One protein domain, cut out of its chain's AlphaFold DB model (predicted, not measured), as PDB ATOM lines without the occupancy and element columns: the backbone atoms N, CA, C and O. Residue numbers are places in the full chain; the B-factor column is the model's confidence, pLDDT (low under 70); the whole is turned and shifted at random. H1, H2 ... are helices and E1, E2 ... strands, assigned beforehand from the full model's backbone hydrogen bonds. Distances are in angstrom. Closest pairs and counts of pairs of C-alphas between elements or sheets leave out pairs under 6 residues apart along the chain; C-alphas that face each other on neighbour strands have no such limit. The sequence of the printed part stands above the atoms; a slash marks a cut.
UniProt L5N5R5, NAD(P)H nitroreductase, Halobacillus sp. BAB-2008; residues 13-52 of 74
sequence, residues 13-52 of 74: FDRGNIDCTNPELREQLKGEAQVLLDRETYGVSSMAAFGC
ATOM      1  N   PHE A  13     -58.081  -8.319  15.171       80.38
ATOM      2  CA  PHE A  13     -56.670  -7.929  15.185       80.38
ATOM      3  C   PHE A  13     -55.777  -9.046  15.720       80.38
ATOM      4  O   PHE A  13     -55.978  -9.621  16.799       80.38
ATOM      5  N   ASP A  14     -54.698  -9.288  15.003       78.31
ATOM      6  CA  ASP A  14     -53.632 -10.161  15.430       78.31
ATOM      7  C   ASP A  14     -52.745  -9.481  16.466       78.31
ATOM      8  O   ASP A  14     -52.300  -8.340  16.323       78.31
ATOM      9  N   ARG A  15     -52.477 -10.224  17.541       66.38
ATOM     10  CA  ARG A  15     -51.510  -9.840  18.566       66.38
ATOM     11  C   ARG A  15     -50.166 -10.492  18.259       66.38
ATOM     12  O   ARG A  15     -50.077 -11.721  18.205       66.38
ATOM     13  N   GLY A  16     -49.130  -9.675  18.121       67.94
ATOM     14  CA  GLY A  16     -47.734 -10.096  18.175       67.94
ATOM     15  C   GLY A  16     -47.156  -9.782  19.551       67.94
ATOM     16  O   GLY A  16     -47.212  -8.639  19.996       67.94
ATOM     17  N   ASN A  17     -46.609 -10.781  20.244       63.88
ATOM     18  CA  ASN A  17     -45.858 -10.523  21.473       63.88
ATOM     19  C   ASN A  17     -44.428 -10.148  21.082       63.88
ATOM     20  O   ASN A  17     -43.774 -10.918  20.377       63.88
ATOM     21  N   ILE A  18     -43.956  -8.991  21.541       65.88
ATOM     22  CA  ILE A  18     -42.558  -8.592  21.392       65.88
ATOM     23  C   ILE A  18     -41.923  -8.769  22.762       65.88
ATOM     24  O   ILE A  18     -42.285  -8.083  23.720       65.88
ATOM     25  N   ASP A  19     -41.011  -9.731  22.864       61.03
ATOM     26  CA  ASP A  19     -40.223  -9.878  24.075       61.03
ATOM     27  C   ASP A  19     -39.115  -8.817  24.083       61.03
ATOM     28  O   ASP A  19     -38.227  -8.807  23.232       61.03
ATOM     29  N   CYS A  20     -39.197  -7.894  25.038       58.75
ATOM     30  CA  CYS A  20     -38.238  -6.805  25.214       58.75
ATOM     31  C   CYS A  20     -37.159  -7.141  26.250       58.75
ATOM     32  O   CYS A  20     -36.545  -6.239  26.819       58.75
ATOM     33  N   THR A  21     -36.919  -8.426  26.518       61.47
ATOM     34  CA  THR A  21     -35.814  -8.878  27.376       61.47
ATOM     35  C   THR A  21     -34.432  -8.552  26.803       61.47
ATOM     36  O   THR A  21     -33.460  -8.546  27.559       61.47
ATOM     37  N   ASN A  22     -34.321  -8.214  25.510       70.25
ATOM     38  CA  ASN A  22     -33.057  -7.799  24.901       70.25
ATOM     39  C   ASN A  22     -32.585  -6.423  25.445       70.25
ATOM     40  O   ASN A  22     -33.297  -5.423  25.284       70.25
ATOM     41  N   PRO A  23     -31.383  -6.340  26.049       73.25
ATOM     42  CA  PRO A  23     -30.839  -5.100  26.599       73.25
ATOM     43  C   PRO A  23     -30.582  -4.004  25.550       73.25
ATOM     44  O   PRO A  23     -30.748  -2.831  25.872       73.25
ATOM     45  N   GLU A  24     -30.250  -4.343  24.301       74.19
ATOM     46  CA  GLU A  24     -29.998  -3.360  23.232       74.19
ATOM     47  C   GLU A  24     -31.284  -2.643  22.805       74.19
ATOM     48  O   GLU A  24     -31.316  -1.418  22.688       74.19
ATOM     49  N   LEU A  25     -32.380  -3.395  22.647       70.69
ATOM     50  CA  LEU A  25     -33.700  -2.825  22.348       70.69
ATOM     51  C   LEU A  25     -34.193  -1.949  23.505       70.69
ATOM     52  O   LEU A  25     -34.767  -0.884  23.284       70.69
ATOM     53  N   ARG A  26     -33.919  -2.361  24.750       69.88
ATOM     54  CA  ARG A  26     -34.186  -1.540  25.940       69.88
ATOM     55  C   ARG A  26     -33.392  -0.237  25.942       69.88
ATOM     56  O   ARG A  26     -33.918   0.750  26.450       69.88
ATOM     57  N   GLU A  27     -32.173  -0.230  25.401       73.44
ATOM     58  CA  GLU A  27     -31.339   0.969  25.266       73.44
ATOM     59  C   GLU A  27     -31.916   1.949  24.237       73.44
ATOM     60  O   GLU A  27     -32.037   3.140  24.510       73.44
ATOM     61  N   GLN A  28     -32.358   1.445  23.083       74.56
ATOM     62  CA  GLN A  28     -32.963   2.266  22.028       74.56
ATOM     63  C   GLN A  28     -34.289   2.901  22.471       74.56
ATOM     64  O   GLN A  28     -34.551   4.068  22.187       74.56
ATOM     65  N   LEU A  29     -35.089   2.175  23.257       69.81
ATOM     66  CA  LEU A  29     -36.350   2.670  23.822       69.81
ATOM     67  C   LEU A  29     -36.159   3.754  24.898       69.81
ATOM     68  O   LEU A  29     -37.134   4.380  25.322       69.81
ATOM     69  N   LYS A  30     -34.925   3.992  25.372       65.31
ATOM     70  CA  LYS A  30     -34.675   4.921  26.481       65.31
ATOM     71  C   LYS A  30     -35.006   6.371  26.157       65.31
ATOM     72  O   LYS A  30     -35.442   7.062  27.073       65.31
ATOM     73  N   GLY A  31     -34.792   6.803  24.914       65.38
ATOM     74  CA  GLY A  31     -34.997   8.194  24.503       65.38
ATOM     75  C   GLY A  31     -36.471   8.582  24.382       65.38
ATOM     76  O   GLY A  31     -36.846   9.690  24.748       65.38
ATOM     77  N   GLU A  32     -37.322   7.659  23.927       64.62
ATOM     78  CA  GLU A  32     -38.745   7.936  23.676       64.62
ATOM     79  C   GLU A  32     -39.626   7.687  24.910       64.62
ATOM     80  O   GLU A  32     -40.567   8.434  25.173       64.62
ATOM     81  N   ALA A  33     -39.304   6.670  25.718       60.09
ATOM     82  CA  ALA A  33     -40.119   6.297  26.878       60.09
ATOM     83  C   ALA A  33     -40.047   7.308  28.037       60.09
ATOM     84  O   ALA A  33     -40.925   7.325  28.896       60.09
ATOM     85  N   GLN A  34     -39.017   8.155  28.071       56.25
ATOM     86  CA  GLN A  34     -38.741   9.065  29.187       56.25
ATOM     87  C   GLN A  34     -39.790  10.179  29.337       56.25
ATOM     88  O   GLN A  34     -39.953  10.723  30.423       56.25
ATOM     89  N   VAL A  35     -40.538  10.482  28.269       62.66
ATOM     90  CA  VAL A  35     -41.653  11.447  28.290       62.66
ATOM     91  C   VAL A  35     -42.933  10.834  28.880       62.66
ATOM     92  O   VAL A  35     -43.802  11.560  29.353       62.66
ATOM     93  N   LEU A  36     -43.060   9.502  28.872       71.12
ATOM     94  CA  LEU A  36     -44.293   8.785  29.227       71.12
ATOM     95  C   LEU A  36     -44.190   7.973  30.524       71.12
ATOM     96  O   LEU A  36     -45.218   7.602  31.087       71.12
ATOM     97  N   LEU A  37     -42.976   7.676  30.990       76.50
ATOM     98  CA  LEU A  37     -42.736   6.805  32.135       76.50
ATOM     99  C   LEU A  37     -41.649   7.391  33.041       76.50
ATOM    100  O   LEU A  37     -40.514   7.581  32.604       76.50
ATOM    101  N   ASP A  38     -41.981   7.609  34.316       80.88
ATOM    102  CA  ASP A  38     -40.980   7.888  35.348       80.88
ATOM    103  C   ASP A  38     -40.120   6.641  35.586       80.88
ATOM    104  O   ASP A  38     -40.606   5.590  36.008       80.88
ATOM    105  N   ARG A  39     -38.827   6.768  35.297       72.50
ATOM    106  CA  ARG A  39     -37.888   5.646  35.251       72.50
ATOM    107  C   ARG A  39     -37.226   5.334  36.582       72.50
ATOM    108  O   ARG A  39     -36.627   4.267  36.693       72.50
ATOM    109  N   GLU A  40     -37.307   6.233  37.559       79.62
ATOM    110  CA  GLU A  40     -36.839   5.929  38.914       79.62
ATOM    111  C   GLU A  40     -37.785   4.933  39.588       79.62
ATOM    112  O   GLU A  40     -37.347   4.034  40.307       79.62
ATOM    113  N   THR A  41     -39.076   5.041  39.272       80.50
ATOM    114  CA  THR A  41     -40.123   4.215  39.872       80.50
ATOM    115  C   THR A  41     -40.521   3.025  38.993       80.50
ATOM    116  O   THR A  41     -40.843   1.955  39.516       80.50
ATOM    117  N   TYR A  42     -40.498   3.165  37.660       79.31
ATOM    118  CA  TYR A  42     -41.069   2.171  36.748       79.31
ATOM    119  C   TYR A  42     -40.135   1.763  35.603       79.31
ATOM    120  O   TYR A  42     -39.410   2.561  35.013       79.31
ATOM    121  N   GLY A  43     -40.211   0.485  35.228       76.81
ATOM    122  CA  GLY A  43     -39.519  -0.075  34.070       76.81
ATOM    123  C   GLY A  43     -40.485  -0.733  33.088       76.81
ATOM    124  O   GLY A  43     -41.546  -1.227  33.467       76.81
ATOM    125  N   VAL A  44     -40.096  -0.790  31.811       75.81
ATOM    126  CA  VAL A  44     -40.850  -1.538  30.796       75.81
ATOM    127  C   VAL A  44     -40.738  -3.037  31.089       75.81
ATOM    128  O   VAL A  44     -39.639  -3.606  31.059       75.81
ATOM    129  N   SER A  45     -41.881  -3.667  31.374       76.50
ATOM    130  CA  SER A  45     -41.985  -5.106  31.655       76.50
ATOM    131  C   SER A  45     -42.178  -5.933  30.380       76.50
ATOM    132  O   SER A  45     -41.443  -6.888  30.154       76.50
ATOM    133  N   SER A  46     -43.120  -5.543  29.519       72.12
ATOM    134  CA  SER A  46     -43.452  -6.260  28.282       72.12
ATOM    135  C   SER A  46     -44.038  -5.316  27.239       72.12
ATOM    136  O   SER A  46     -44.669  -4.325  27.612       72.12
ATOM    137  N   MET A  47     -43.919  -5.658  25.955       77.62
ATOM    138  CA  MET A  47     -44.582  -4.943  24.862       77.62
ATOM    139  C   MET A  47     -45.437  -5.895  24.020       77.62
ATOM    140  O   MET A  47     -45.165  -7.091  23.900       77.62
ATOM    141  N   ALA A  48     -46.491  -5.352  23.419       78.19
ATOM    142  CA  ALA A  48     -47.349  -6.074  22.493       78.19
ATOM    143  C   ALA A  48     -47.603  -5.208  21.260       78.19
ATOM    144  O   ALA A  48     -47.912  -4.025  21.381       78.19
ATOM    145  N   ALA A  49     -47.483  -5.816  20.085       79.44
ATOM    146  CA  ALA A  49     -47.873  -5.224  18.819       79.44
ATOM    147  C   ALA A  49     -49.270  -5.718  18.424       79.44
ATOM    148  O   ALA A  49     -49.617  -6.886  18.635       79.44
ATOM    149  N   PHE A  50     -50.055  -4.829  17.823       79.62
ATOM    150  CA  PHE A  50     -51.375  -5.130  17.277       79.62
ATOM    151  C   PHE A  50     -51.403  -4.763  15.796       79.62
ATOM    152  O   PHE A  50     -50.853  -3.737  15.403       79.62
ATOM    153  N   GLY A  51     -52.043  -5.595  14.982       82.81
ATOM    154  CA  GLY A  51     -52.182  -5.360  13.549       82.81
ATOM    155  C   GLY A  51     -52.967  -6.478  12.877       82.81
ATOM    156  O   GLY A  51     -53.599  -7.278  13.558       82.81
ATOM    157  N   CYS A  52     -52.917  -6.550  11.554       82.69
ATOM    158  CA  CYS A  52     -53.461  -7.672  10.792       82.69
ATOM    159  C   CYS A  52     -52.299  -8.490  10.222       82.69
ATOM    160  O   CYS A  52     -51.310  -7.908   9.767       82.69
TER     161      CYS A  52
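Overview. This is residues 13 to 52 of the 74 residues of the protein "NAD(P)H nitroreductase" of Halobacillus sp. BAB-2008 (UniProt L5N5R5). A narrow ribbon of two antiparallel strands, E1 and E2, lies at one end, and beyond it the backbone makes one wide, loose loop that goes out through two short helices, H1 and then H2, and comes back through a long stretch with no named element, residues 34 to 46. The first and last printed residues lie near each other at the ribbon end, while the bend around Glu 40 makes the other end of the long axis. The printed part has 40 residues, with two named helices and two named strands in the order E1, H1, H2, E2. The class is mixed, helices and strands, with 10 residues in each kind. The whole is loose, with a radius of gyration of the C-alphas of 11.6 A, and elongated, spanning 34 by 19 by 16 A.

Along the chain. Strand E1 is residues 14 to 18, begins with C-alpha 14 at (-53.632, -10.161, 15.430) and is 12.7 A long from first to last C-alpha. Helix H1 follows as residues 23 to 28, 8.9 A long, with C-alpha 23 at (-30.839, -5.100, 26.599). Helix H2 is residues 30 to 33, 5.6 A long. Strand E2 is residues 47 to 51, 13.6 A long, and ends with C-alpha 51 at (-52.182, -5.360, 13.549).

Arrangement. E1 and E2 are antiparallel neighbours, with 152 degrees between their N-to-C directions. Their C-alphas 14 and 51 face each other at 5.4 A, and C-alphas 17 and 48 at 4.8 A. N 14 and O 51 are within hydrogen-bond range at 2.7 A, and so are N 49 and O 16 at 2.8 A. H1 and H2 meet only through their link. H1 is apart from E2, and H2 is apart from E1. In H1 every O i to N i+4 pair is within hydrogen-bond range. H2, with 4 residues, is too short for such a pair, and 0 of its 1 pair of O i and N i+3 are within range.

Size, cuts and confidence. The two C-alphas farthest apart are those of Glu 40 and Cys 52, at 35.4 A, while those of Phe 13 and Cys 52, the first and last printed, are 5.4 A apart. The printed part has no cut. The links from E1 to H1 and from H1 to H2 are tight, and the link from H2 to E2, 13 residues, is long. The mean pLDDT of the printed part is 71.9, and the model's confidence is low, under 70, at residues 15 to 21, residue 26 and residues 29 to 35.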